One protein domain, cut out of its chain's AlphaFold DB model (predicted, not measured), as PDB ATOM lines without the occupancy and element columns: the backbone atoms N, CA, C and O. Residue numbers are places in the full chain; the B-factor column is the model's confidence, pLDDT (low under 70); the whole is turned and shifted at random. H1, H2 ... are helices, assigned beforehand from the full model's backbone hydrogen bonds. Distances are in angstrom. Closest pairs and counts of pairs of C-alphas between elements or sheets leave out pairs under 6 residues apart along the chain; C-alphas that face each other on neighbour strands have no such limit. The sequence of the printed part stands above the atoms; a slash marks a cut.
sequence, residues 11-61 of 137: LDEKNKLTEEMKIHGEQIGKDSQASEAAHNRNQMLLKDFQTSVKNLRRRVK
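What this domain is: This is residues 11 to 61 of the 137 residues of an uncharacterized protein of Lithobates catesbeianus (UniProt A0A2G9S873). Two helices make an open, unequal V, the shorter H1 and the longer H2 joined at its point by a tight link, with empty space between the arms. The printed part has 51 residues with two named helices, H1 then H2, and no named strand; its class is all helix. It is extended, with a radius of gyration of the C-alphas of 15.4 A, and only just flat, spanning 47 by 31 by 6 A.

How they stand to each other: Begin with H1, residues 11 to 28; after a tight link of 4 residues you reach H2, residues 33 to 59. H1 and H2 are apart, with no C-alpha of the one within 8 A of the other. In both helices every O i to N i+4 pair is within hydrogen-bond range.

Where its parts are: Find C-alpha 11 at (-1.338, -1.408, 14.778); from there H1 runs 25.4 A to C-alpha 28. Find C-alpha 33 at (-9.509, -5.230, -16.573); H2 runs 39.2 A to C-alpha 59 at (21.522, 10.636, 1.391).

The domain as a whole: The two C-alphas farthest apart, those of Lys 30 and Lys 61, are 47.6 A apart. The printed part has no cut. Look at residues 23 to 31 for pLDDT under 70; the mean of the printed part is 80.7.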
ATOM      1  N   LEU A  11      -1.728  -0.384  15.747       71.94
ATOM      2  CA  LEU A  11      -1.338  -1.408  14.778       71.94
ATOM      3  C   LEU A  11      -2.472  -2.418  14.546       71.94
ATOM      4  O   LEU A  11      -2.730  -2.775  13.401       71.94
ATOM      5  N   ASP A  12      -3.175  -2.818  15.605       73.38
ATOM      6  CA  ASP A  12      -4.323  -3.729  15.542       73.38
ATOM      7  C   ASP A  12      -5.496  -3.112  14.764       73.38
ATOM      8  O   ASP A  12      -6.035  -3.728  13.845       73.38
ATOM      9  N   GLU A  13      -5.800  -1.837  15.025       76.25
ATOM     10  CA  GLU A  13      -6.817  -1.080  14.291       76.25
ATOM     11  C   GLU A  13      -6.464  -0.942  12.800       76.25
ATOM     12  O   GLU A  13      -7.317  -1.158  11.935       76.25
ATOM     13  N   LYS A  14      -5.191  -0.666  12.467       76.25
ATOM     14  CA  LYS A  14      -4.739  -0.638  11.065       76.25
ATOM     15  C   LYS A  14      -4.812  -2.006  10.398       76.25
ATOM     16  O   LYS A  14      -5.190  -2.069   9.228       76.25
ATOM     17  N   ASN A  15      -4.469  -3.083  11.100       76.62
ATOM     18  CA  ASN A  15      -4.554  -4.438  10.559       76.62
ATOM     19  C   ASN A  15      -6.011  -4.819  10.283       76.62
ATOM     20  O   ASN A  15      -6.316  -5.291   9.192       76.62
ATOM     21  N   LYS A  16      -6.926  -4.513  11.207       82.31
ATOM     22  CA  LYS A  16      -8.364  -4.743  11.032       82.31
ATOM     23  C   LYS A  16      -8.930  -3.993   9.821       82.31
ATOM     24  O   LYS A  16      -9.569  -4.610   8.975       82.31
ATOM     25  N   LEU A  17      -8.634  -2.697   9.688       78.75
ATOM     26  CA  LEU A  17      -9.027  -1.892   8.520       78.75
ATOM     27  C   LEU A  17      -8.449  -2.437   7.205       78.75
ATOM     28  O   LEU A  17      -9.098  -2.379   6.163       78.75
ATOM     29  N   THR A  18      -7.229  -2.976   7.250       72.88
ATOM     30  CA  THR A  18      -6.569  -3.566   6.078       72.88
ATOM     31  C   THR A  18      -7.253  -4.865   5.652       72.88
ATOM     32  O   THR A  18      -7.485  -5.063   4.460       72.88
ATOM     33  N   GLU A  19      -7.628  -5.721   6.603       76.62
ATOM     34  CA  GLU A  19      -8.377  -6.949   6.319       76.62
ATOM     35  C   GLU A  19      -9.797  -6.645   5.818       76.62
ATOM     36  O   GLU A  19     -10.245  -7.252   4.847       76.62
ATOM     37  N   GLU A  20     -10.479  -5.641   6.376       74.81
ATOM     38  CA  GLU A  20     -11.786  -5.187   5.878       74.81
ATOM     39  C   GLU A  20     -11.695  -4.643   4.441       74.81
ATOM     40  O   GLU A  20     -12.511  -5.004   3.589       74.81
ATOM     41  N   MET A  21     -10.669  -3.841   4.125       73.38
ATOM     42  CA  MET A  21     -10.413  -3.371   2.756       73.38
ATOM     43  C   MET A  21     -10.079  -4.513   1.790       73.38
ATOM     44  O   MET A  21     -10.457  -4.446   0.620       73.38
ATOM     45  N   LYS A  22      -9.393  -5.561   2.254       71.12
ATOM     46  CA  LYS A  22      -9.047  -6.739   1.451       71.12
ATOM     47  C   LYS A  22     -10.284  -7.573   1.116       71.12
ATOM     48  O   LYS A  22     -10.482  -7.903  -0.048       71.12
ATOM     49  N   ILE A  23     -11.152  -7.817   2.100       68.25
ATOM     50  CA  ILE A  23     -12.429  -8.529   1.922       68.25
ATOM     51  C   ILE A  23     -13.367  -7.732   1.005       68.25
ATOM     52  O   ILE A  23     -13.990  -8.290   0.103       68.25
ATOM     53  N   HIS A  24     -13.440  -6.408   1.180       61.12
ATOM     54  CA  HIS A  24     -14.252  -5.550   0.315       61.12
ATOM     55  C   HIS A  24     -13.695  -5.481  -1.117       61.12
ATOM     56  O   HIS A  24     -14.458  -5.529  -2.079       61.12
ATOM     57  N   GLY A  25     -12.368  -5.438  -1.275       59.94
ATOM     58  CA  GLY A  25     -11.696  -5.486  -2.574       59.94
ATOM     59  C   GLY A  25     -11.903  -6.808  -3.319       59.94
ATOM     60  O   GLY A  25     -12.088  -6.796  -4.533       59.94
ATOM     61  N   GLU A  26     -11.946  -7.934  -2.605       59.97
ATOM     62  CA  GLU A  26     -12.226  -9.260  -3.171       59.97
ATOM     63  C   GLU A  26     -13.685  -9.378  -3.652       59.97
ATOM     64  O   GLU A  26     -13.949  -9.964  -4.702       59.97
ATOM     65  N   GLN A  27     -14.624  -8.709  -2.972       57.38
ATOM     66  CA  GLN A  27     -16.026  -8.615  -3.393       57.38
ATOM     67  C   GLN A  27     -16.241  -7.663  -4.593       57.38
ATOM     68  O   GLN A  27     -17.143  -7.893  -5.400       57.38
ATOM     69  N   ILE A  28     -15.412  -6.617  -4.737       56.19
ATOM     70  CA  ILE A  28     -15.407  -5.672  -5.879       56.19
ATOM     71  C   ILE A  28     -14.677  -6.257  -7.107       56.19
ATOM     72  O   ILE A  28     -14.916  -5.832  -8.237       56.19
ATOM     73  N   GLY A  29     -13.837  -7.281  -6.920       54.16
ATOM     74  CA  GLY A  29     -13.024  -7.929  -7.959       54.16
ATOM     75  C   GLY A  29     -13.787  -8.639  -9.086       54.16
ATOM     76  O   GLY A  29     -13.163  -9.281  -9.927       54.16
ATOM     77  N   LYS A  30     -15.120  -8.527  -9.139       55.19
ATOM     78  CA  LYS A  30     -15.927  -9.018 -10.264       55.19
ATOM     79  C   LYS A  30     -15.969  -8.053 -11.455       55.19
ATOM     80  O   LYS A  30     -16.356  -8.479 -12.540       55.19
ATOM     81  N   ASP A  31     -15.499  -6.814 -11.287       59.81
ATOM     82  CA  ASP A  31     -15.506  -5.803 -12.343       59.81
ATOM     83  C   ASP A  31     -14.099  -5.460 -12.871       59.81
ATOM     84  O   ASP A  31     -13.329  -4.712 -12.271       59.81
ATOM     85  N   SER A  32     -13.861  -5.929 -14.101       71.44
ATOM     86  CA  SER A  32     -13.089  -5.272 -15.166       71.44
ATOM     87  C   SER A  32     -11.554  -5.191 -15.064       71.44
ATOM     88  O   SER A  32     -10.963  -4.759 -14.078       71.44
ATOM     89  N   GLN A  33     -10.917  -5.466 -16.210       76.00
ATOM     90  CA  GLN A  33      -9.509  -5.230 -16.573       76.00
ATOM     91  C   GLN A  33      -8.945  -3.876 -16.091       76.00
ATOM     92  O   GLN A  33      -7.746  -3.745 -15.845       76.00
ATOM     93  N   ALA A  34      -9.796  -2.858 -15.934       77.69
ATOM     94  CA  ALA A  34      -9.414  -1.556 -15.394       77.69
ATOM     95  C   ALA A  34      -8.962  -1.613 -13.920       77.69
ATOM     96  O   ALA A  34      -8.033  -0.897 -13.547       77.69
ATOM     97  N   SER A  35      -9.574  -2.471 -13.098       82.06
ATOM     98  CA  SER A  35      -9.205  -2.671 -11.689       82.06
ATOM     99  C   SER A  35      -7.826  -3.321 -11.571       82.06
ATOM    100  O   SER A  35      -6.956  -2.832 -10.852       82.06
ATOM    101  N   GLU A  36      -7.577  -4.357 -12.373       85.62
ATOM    102  CA  GLU A  36      -6.278  -5.030 -12.435       85.62
ATOM    103  C   GLU A  36      -5.178  -4.102 -12.976       85.62
ATOM    104  O   GLU A  36      -4.082  -4.021 -12.414       85.62
ATOM    105  N   ALA A  37      -5.475  -3.321 -14.019       89.44
ATOM    106  CA  ALA A  37      -4.548  -2.325 -14.551       89.44
ATOM    107  C   ALA A  37      -4.208  -1.237 -13.514       89.44
ATOM    108  O   ALA A  37      -3.040  -0.864 -13.366       89.44
ATOM    109  N   ALA A  38      -5.203  -0.749 -12.765       92.00
ATOM    110  CA  ALA A  38      -4.989   0.202 -11.676       92.00
ATOM    111  C   ALA A  38      -4.172  -0.423 -10.537       92.00
ATOM    112  O   ALA A  38      -3.252   0.215 -10.025       92.00
ATOM    113  N   HIS A  39      -4.450  -1.678 -10.181       90.44
ATOM    114  CA  HIS A  39      -3.706  -2.413  -9.166       90.44
ATOM    115  C   HIS A  39      -2.225  -2.548  -9.539       90.44
ATOM    116  O   HIS A  39      -1.357  -2.155  -8.759       90.44
ATOM    117  N   ASN A  40      -1.928  -2.995 -10.761       94.31
ATOM    118  CA  ASN A  40      -0.560  -3.127 -11.266       94.31
ATOM    119  C   ASN A  40       0.176  -1.780 -11.303       94.31
ATOM    120  O   ASN A  40       1.324  -1.678 -10.862       94.31
ATOM    121  N   ARG A  41      -0.492  -0.712 -11.757       96.12
ATOM    122  CA  ARG A  41       0.070   0.646 -11.718       96.12
ATOM    123  C   ARG A  41       0.380   1.081 -10.285       96.12
ATOM    124  O   ARG A  41       1.463   1.605 -10.037       96.12
ATOM    125  N   ASN A  42      -0.541   0.863  -9.350       96.12
ATOM    126  CA  ASN A  42      -0.368   1.241  -7.949       96.12
ATOM    127  C   ASN A  42       0.778   0.469  -7.288       96.12
ATOM    128  O   ASN A  42       1.557   1.066  -6.549       96.12
ATOM    129  N   GLN A  43       0.934  -0.822  -7.593       96.81
ATOM    130  CA  GLN A  43       2.069  -1.613  -7.118       96.81
ATOM    131  C   GLN A  43       3.406  -1.061  -7.627       96.81
ATOM    132  O   GLN A  43       4.355  -0.924  -6.851       96.81
ATOM    133  N   MET A  44       3.483  -0.708  -8.912       96.50
ATOM    134  CA  MET A  44       4.694  -0.127  -9.495       96.50
ATOM    135  C   MET A  44       5.032   1.222  -8.852       96.50
ATOM    136  O   MET A  44       6.156   1.419  -8.398       96.50
ATOM    137  N   LEU A  45       4.038   2.104  -8.707       97.44
ATOM    138  CA  LEU A  45       4.207   3.385  -8.021       97.44
ATOM    139  C   LEU A  45       4.689   3.191  -6.582       97.44
ATOM    140  O   LEU A  45       5.622   3.864  -6.149       97.44
ATOM    141  N   LEU A  46       4.099   2.250  -5.844       96.88
ATOM    142  CA  LEU A  46       4.497   1.964  -4.470       96.88
ATOM    143  C   LEU A  46       5.967   1.533  -4.391       96.88
ATOM    144  O   LEU A  46       6.701   2.002  -3.518       96.88
ATOM    145  N   LYS A  47       6.419   0.686  -5.320       97.31
ATOM    146  CA  LYS A  47       7.820   0.259  -5.408       97.31
ATOM    147  C   LYS A  47       8.760   1.431  -5.705       97.31
ATOM    148  O   LYS A  47       9.810   1.549  -5.063       97.31
ATOM    149  N   ASP A  48       8.382   2.316  -6.620       97.00
ATOM    150  CA  ASP A  48       9.166   3.503  -6.973       97.00
ATOM    151  C   ASP A  48       9.254   4.491  -5.803       97.00
ATOM    152  O   ASP A  48      10.338   4.999  -5.489       97.00
ATOM    153  N   PHE A  49       8.147   4.702  -5.084       96.75
ATOM    154  CA  PHE A  49       8.116   5.508  -3.864       96.75
ATOM    155  C   PHE A  49       9.019   4.921  -2.784       96.75
ATOM    156  O   PHE A  49       9.865   5.631  -2.240       96.75
ATOM    157  N   GLN A  50       8.906   3.622  -2.501       94.44
ATOM    158  CA  GLN A  50       9.759   2.955  -1.515       94.44
ATOM    159  C   GLN A  50      11.241   3.064  -1.883       94.44
ATOM    160  O   GLN A  50      12.084   3.318  -1.020       94.44
ATOM    161  N   THR A  51      11.569   2.908  -3.165       95.94
ATOM    162  CA  THR A  51      12.936   3.065  -3.671       95.94
ATOM    163  C   THR A  51      13.430   4.497  -3.474       95.94
ATOM    164  O   THR A  51      14.528   4.710  -2.959       95.94
ATOM    165  N   SER A  52      12.600   5.486  -3.798       92.94
ATOM    166  CA  SER A  52      12.910   6.906  -3.617       92.94
ATOM    167  C   SER A  52      13.120   7.270  -2.146       92.94
ATOM    168  O   SER A  52      14.097   7.946  -1.824       92.94
ATOM    169  N   VAL A  53      12.287   6.751  -1.240       90.06
ATOM    170  CA  VAL A  53      12.432   6.924   0.216       90.06
ATOM    171  C   VAL A  53      13.734   6.304   0.715       90.06
ATOM    172  O   VAL A  53      14.485   6.960   1.434       90.06
ATOM    173  N   LYS A  54      14.062   5.073   0.299       90.69
ATOM    174  CA  LYS A  54      15.340   4.427   0.650       90.69
ATOM    175  C   LYS A  54      16.534   5.237   0.148       90.69
ATOM    176  O   LYS A  54      17.512   5.411   0.872       90.69
ATOM    177  N   ASN A  55      16.464   5.754  -1.075       91.88
ATOM    178  CA  ASN A  55      17.514   6.591  -1.655       91.88
ATOM    179  C   ASN A  55      17.672   7.911  -0.904       91.88
ATOM    180  O   ASN A  55      18.795   8.333  -0.644       91.88
ATOM    181  N   LEU A  56      16.566   8.557  -0.538       88.44
ATOM    182  CA  LEU A  56      16.591   9.775   0.259       88.44
ATOM    183  C   LEU A  56      17.192   9.510   1.639       88.44
ATOM    184  O   LEU A  56      18.137  10.190   2.016       88.44
ATOM    185  N   ARG A  57      16.735   8.466   2.335       82.56
ATOM    186  CA  ARG A  57      17.247   8.089   3.658       82.56
ATOM    187  C   ARG A  57      18.746   7.791   3.653       82.56
ATOM    188  O   ARG A  57      19.421   8.136   4.605       82.56
ATOM    189  N   ARG A  58      19.281   7.194   2.581       84.12
ATOM    190  CA  ARG A  58      20.736   6.993   2.423       84.12
ATOM    191  C   ARG A  58      21.520   8.295   2.230       84.12
ATOM    192  O   ARG A  58      22.706   8.325   2.529       84.12
ATOM    193  N   ARG A  59      20.892   9.332   1.669       84.00
ATOM    194  CA  ARG A  59      21.522  10.636   1.391       84.00
ATOM    195  C   ARG A  59      21.411  11.607   2.562       84.00
ATOM    196  O   ARG A  59      22.276  12.462   2.719       84.00
ATOM    197  N   VAL A  60      20.349  11.492   3.350       81.31
ATOM    198  CA  VAL A  60      20.144  12.287   4.558       81.31
ATOM    199  C   VAL A  60      21.093  11.756   5.632       81.31
ATOM    200  O   VAL A  60      20.972  10.611   6.058       81.31
ATOM    201  N   LYS A  61      22.070  12.576   6.033       72.06
ATOM    202  CA  LYS A  61      22.836  12.337   7.265       72.06
ATOM    203  C   LYS A  61      21.895  12.462   8.461       72.06
ATOM    204  O   LYS A  61      20.882  13.149   8.338       72.06
TER     205      LYS A  61